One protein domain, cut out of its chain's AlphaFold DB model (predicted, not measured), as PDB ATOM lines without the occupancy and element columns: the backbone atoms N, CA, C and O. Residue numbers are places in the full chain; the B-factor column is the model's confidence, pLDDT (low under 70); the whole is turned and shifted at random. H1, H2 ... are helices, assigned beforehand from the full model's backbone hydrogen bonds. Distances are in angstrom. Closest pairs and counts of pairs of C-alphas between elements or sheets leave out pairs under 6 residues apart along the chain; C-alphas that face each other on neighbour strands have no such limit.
ATOM      1  N   PHE A 294     174.889 193.731 220.290       77.81
ATOM      2  CA  PHE A 294     175.389 194.770 219.388       77.81
ATOM      3  C   PHE A 294     175.382 194.326 217.915       77.81
ATOM      4  O   PHE A 294     175.026 195.107 217.036       77.81
ATOM      5  N   VAL A 295     175.736 193.065 217.640       85.25
ATOM      6  CA  VAL A 295     175.759 192.518 216.270       85.25
ATOM      7  C   VAL A 295     174.345 192.401 215.697       85.25
ATOM      8  O   VAL A 295     174.122 192.757 214.540       85.25
ATOM      9  N   SER A 296     173.382 191.964 216.510       85.81
ATOM     10  CA  SER A 296     171.975 191.880 216.100       85.81
ATOM     11  C   SER A 296     171.384 193.250 215.736       85.81
ATOM     12  O   SER A 296     170.701 193.372 214.716       85.81
ATOM     13  N   ASP A 297     171.680 194.290 216.519       89.38
ATOM     14  CA  ASP A 297     171.177 195.647 216.270       89.38
ATOM     15  C   ASP A 297     171.779 196.276 214.998       89.38
ATOM     16  O   ASP A 297     171.086 196.971 214.247       89.38
ATOM     17  N   GLU A 298     173.064 196.024 214.716       91.56
ATOM     18  CA  GLU A 298     173.690 196.489 213.472       91.56
ATOM     19  C   GLU A 298     173.137 195.762 212.238       91.56
ATOM     20  O   GLU A 298     172.881 196.410 211.217       91.56
ATOM     21  N   LEU A 299     172.884 194.451 212.329       92.19
ATOM     22  CA  LEU A 299     172.260 193.683 211.245       92.19
ATOM     23  C   LEU A 299     170.844 194.183 210.938       92.19
ATOM     24  O   LEU A 299     170.500 194.351 209.766       92.19
ATOM     25  N   ASP A 300     170.052 194.511 211.960       92.81
ATOM     26  CA  ASP A 300     168.705 195.070 211.785       92.81
ATOM     27  C   ASP A 300     168.727 196.389 211.009       92.81
ATOM     28  O   ASP A 300     167.891 196.625 210.128       92.81
ATOM     29  N   LYS A 301     169.725 197.232 211.280       94.06
ATOM     30  CA  LYS A 301     169.913 198.492 210.562       94.06
ATOM     31  C   LYS A 301     170.309 198.269 209.100       94.06
ATOM     32  O   LYS A 301     169.764 198.935 208.220       94.06
ATOM     33  N   ILE A 302     171.209 197.323 208.833       91.56
ATOM     34  CA  ILE A 302     171.648 196.987 207.468       91.56
ATOM     35  C   ILE A 302     170.485 196.411 206.652       91.56
ATOM     36  O   ILE A 302     170.273 196.830 205.514       91.56
ATOM     37  N   ILE A 303     169.690 195.511 207.237       93.38
ATOM     38  CA  ILE A 303     168.494 194.937 206.602       93.38
ATOM     39  C   ILE A 303     167.488 196.045 206.256       93.38
ATOM     40  O   ILE A 303     166.944 196.065 205.150       93.38
ATOM     41  N   ALA A 304     167.267 197.001 207.166       94.12
ATOM     42  CA  ALA A 304     166.383 198.135 206.913       94.12
ATOM     43  C   ALA A 304     166.900 199.027 205.769       94.12
ATOM     44  O   ALA A 304     166.131 199.381 204.875       94.12
ATOM     45  N   GLU A 305     168.195 199.349 205.744       91.56
ATOM     46  CA  GLU A 305     168.799 200.146 204.670       91.56
ATOM     47  C   GLU A 305     168.742 199.420 203.313       91.56
ATOM     48  O   GLU A 305     168.365 200.024 202.304       91.56
ATOM     49  N   MET A 306     169.025 198.113 203.280       88.00
ATOM     50  CA  MET A 306     168.938 197.301 202.059       88.00
ATOM     51  C   MET A 306     167.509 197.128 201.545       88.00
ATOM     52  O   MET A 306     167.310 197.076 200.333       88.00
ATOM     53  N   SER A 307     166.504 197.116 202.422       88.81
ATOM     54  CA  SER A 307     165.095 197.046 202.001       88.81
ATOM     55  C   SER A 307     164.633 198.276 201.205       88.81
ATOM     56  O   SER A 307     163.687 198.192 200.424       88.81
ATOM     57  N   VAL A 308     165.310 199.417 201.386       88.69
ATOM     58  CA  VAL A 308     165.022 200.676 200.682       88.69
ATOM     59  C   VAL A 308     165.884 200.819 199.417       88.69
ATOM     60  O   VAL A 308     165.487 201.494 198.464       88.69
ATOM     61  N   MET A 309     167.053 200.172 199.372       78.88
ATOM     62  CA  MET A 309     167.972 200.201 198.231       78.88
ATOM     63  C   MET A 309     167.607 199.150 197.169       78.88
ATOM     64  O   MET A 309     168.271 198.128 197.035       78.88
ATOM     65  N   ASN A 310     166.591 199.451 196.355       69.06
ATOM     66  CA  ASN A 310     166.195 198.614 195.206       69.06
ATOM     67  C   ASN A 310     166.675 199.161 193.848       69.06
ATOM     68  O   ASN A 310     166.244 198.687 192.805       69.06
ATOM     69  N   ALA A 311     167.504 200.208 193.827       64.06
ATOM     70  CA  ALA A 311     167.732 200.960 192.590       64.06
ATOM     71  C   ALA A 311     168.718 200.295 191.610       64.06
ATOM     72  O   ALA A 311     168.559 200.478 190.405       64.06
ATOM     73  N   ASP A 312     169.694 199.522 192.105       82.25
ATOM     74  CA  ASP A 312     170.843 199.079 191.296       82.25
ATOM     75  C   ASP A 312     171.073 197.552 191.277       82.25
ATOM     76  O   ASP A 312     171.962 197.088 190.566       82.25
ATOM     77  N   MET A 313     170.286 196.762 192.020       85.81
ATOM     78  CA  MET A 313     170.386 195.292 192.038       85.81
ATOM     79  C   MET A 313     169.211 194.650 191.307       85.81
ATOM     80  O   MET A 313     168.104 195.186 191.306       85.81
ATOM     81  N   THR A 314     169.441 193.484 190.699       90.50
ATOM     82  CA  THR A 314     168.331 192.676 190.180       90.50
ATOM     83  C   THR A 314     167.517 192.087 191.336       90.50
ATOM     84  O   THR A 314     168.064 191.807 192.401       90.50
ATOM     85  N   ASP A 315     166.215 191.854 191.129       89.94
ATOM     86  CA  ASP A 315     165.326 191.306 192.170       89.94
ATOM     87  C   ASP A 315     165.855 189.986 192.770       89.94
ATOM     88  O   ASP A 315     165.665 189.719 193.954       89.94
ATOM     89  N   GLY A 316     166.554 189.172 191.968       92.31
ATOM     90  CA  GLY A 316     167.172 187.923 192.422       92.31
ATOM     91  C   GLY A 316     168.383 188.136 193.331       92.31
ATOM     92  O   GLY A 316     168.488 187.495 194.371       92.31
ATOM     93  N   GLU A 317     169.274 189.065 192.979       90.94
ATOM     94  CA  GLU A 317     170.443 189.402 193.804       90.94
ATOM     95  C   GLU A 317     170.026 190.070 195.117       90.94
ATOM     96  O   GLU A 317     170.600 189.790 196.170       90.94
ATOM     97  N   HIS A 318     168.996 190.922 195.069       92.62
ATOM     98  CA  HIS A 318     168.422 191.537 196.266       92.62
ATOM     99  C   HIS A 318     167.826 190.480 197.202       92.62
ATOM    100  O   HIS A 318     168.127 190.486 198.396       92.62
ATOM    101  N   ALA A 319     167.062 189.525 196.663       93.25
ATOM    102  CA  ALA A 319     166.483 188.435 197.444       93.25
ATOM    103  C   ALA A 319     167.550 187.533 198.090       93.25
ATOM    104  O   ALA A 319     167.449 187.236 199.282       93.25
ATOM    105  N   ASP A 320     168.595 187.148 197.350       94.69
ATOM    106  CA  ASP A 320     169.699 186.336 197.883       94.69
ATOM    107  C   ASP A 320     170.471 187.074 198.988       94.69
ATOM    108  O   ASP A 320     170.801 186.491 200.031       94.69
ATOM    109  N   ALA A 321     170.723 188.373 198.809       92.00
ATOM    110  CA  ALA A 321     171.396 189.184 199.816       92.00
ATOM    111  C   ALA A 321     170.539 189.356 201.083       92.00
ATOM    112  O   ALA A 321     171.045 189.193 202.196       92.00
ATOM    113  N   MET A 322     169.237 189.615 200.928       94.69
ATOM    114  CA  MET A 322     168.300 189.717 202.052       94.69
ATOM    115  C   MET A 322     168.156 188.388 202.800       94.69
ATOM    116  O   MET A 322     168.151 188.391 204.030       94.69
ATOM    117  N   SER A 323     168.107 187.263 202.083       95.25
ATOM    118  CA  SER A 323     168.082 185.914 202.666       95.25
ATOM    119  C   SER A 323     169.334 185.643 203.507       95.25
ATOM    120  O   SER A 323     169.245 185.207 204.656       95.25
ATOM    121  N   THR A 324     170.510 185.996 202.981       95.19
ATOM    122  CA  THR A 324     171.786 185.824 203.691       95.19
ATOM    123  C   THR A 324     171.846 186.668 204.968       95.19
ATOM    124  O   THR A 324     172.274 186.183 206.014       95.19
ATOM    125  N   LEU A 325     171.396 187.927 204.912       93.38
ATOM    126  CA  LEU A 325     171.365 188.806 206.084       93.38
ATOM    127  C   LEU A 325     170.358 188.349 207.146       93.38
ATOM    128  O   LEU A 325     170.641 188.464 208.336       93.38
ATOM    129  N   GLN A 326     169.206 187.820 206.730       94.12
ATOM    130  CA  GLN A 326     168.219 187.248 207.649       94.12
ATOM    131  C   GLN A 326     168.773 186.017 208.367       94.12
ATOM    132  O   GLN A 326     168.653 185.934 209.585       94.12
ATOM    133  N   LEU A 327     169.460 185.125 207.649       95.44
ATOM    134  CA  LEU A 327     170.104 183.961 208.256       95.44
ATOM    135  C   LEU A 327     171.148 184.367 209.309       95.44
ATOM    136  O   LEU A 327     171.159 183.819 210.406       95.44
ATOM    137  N   LEU A 328     171.985 185.364 209.001       91.56
ATOM    138  CA  LEU A 328     172.988 185.881 209.941       91.56
ATOM    139  C   LEU A 328     172.356 186.539 211.172       91.56
ATOM    140  O   LEU A 328     172.886 186.425 212.274       91.56
ATOM    141  N   ARG A 329     171.228 187.231 210.994       93.19
ATOM    142  CA  ARG A 329     170.463 187.826 212.094       93.19
ATOM    143  C   ARG A 329     169.890 186.753 213.015       93.19
ATOM    144  O   ARG A 329     169.936 186.925 214.228       93.19
ATOM    145  N   ASP A 330     169.355 185.678 212.446       92.38
ATOM    146  CA  ASP A 330     168.774 184.577 213.214       92.38
ATOM    147  C   ASP A 330     169.853 183.761 213.942       92.38
ATOM    148  O   ASP A 330     169.614 183.299 215.050       92.38
ATOM    149  N   GLU A 331     171.055 183.631 213.370       92.88
ATOM    150  CA  GLU A 331     172.208 183.002 214.035       92.88
ATOM    151  C   GLU A 331     172.794 183.874 215.162       92.88
ATOM    152  O   GLU A 331     173.323 183.355 216.143       92.88
ATOM    153  N   ALA A 332     172.701 185.200 215.034       86.88
ATOM    154  CA  ALA A 332     173.198 186.149 216.029       86.88
ATOM    155  C   ALA A 332     172.243 186.378 217.219       86.88
ATOM    156  O   ALA A 332     172.617 187.110 218.138       86.88
ATOM    157  N   ARG A 333     171.030 185.812 217.203       87.06
ATOM    158  CA  ARG A 333     170.004 185.964 218.251       87.06
ATOM    159  C   ARG A 333     169.911 184.744 219.155       87.06
ATOM    160  O   ARG A 333     169.737 184.960 220.374       87.06
TER     161      ARG A 333
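This is residues 294 to 333 of the 333 residues of an uncharacterized protein of Stylophora pistillata (UniProt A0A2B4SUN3). Two helices, H1 and then H2, lie side by side as a helical hairpin, the chain folding back through the link at residues 309 to 314. Both ends of the printed part lie at the open end of the hairpin, opposite this link. The printed part has 40 residues, is all helix with no named strand, and is only just compact, close to loose, with a radius of gyration of the C-alphas of 10.4 A. Its outline is flat, spanning 29 by 15 by 8 A.

H1, residues 294 to 308, begins with C-alpha 294 at (175.389, 194.770, 219.388) and measures 22.2 A from first to last C-alpha. H2, residues 315 to 331, measures 24.4 A and ends with C-alpha 331 at (172.208, 183.002, 214.035).

H1 and H2 touch, H2 with residues 322 to 329 alone; their closest C-alphas, of Ser 296 and Arg 329, are 5.9 A apart. They run opposite ways at a shallow tilt of 17 degrees. Every O i to N i+4 pair is within hydrogen-bond range in H2, and 10 of 11 in H1.

The two farthest C-alphas, of Phe 294 and Thr 314, are 30.1 A apart. The printed part has no cut, and the link is short. Residues 310 to 311 have pLDDT under 70.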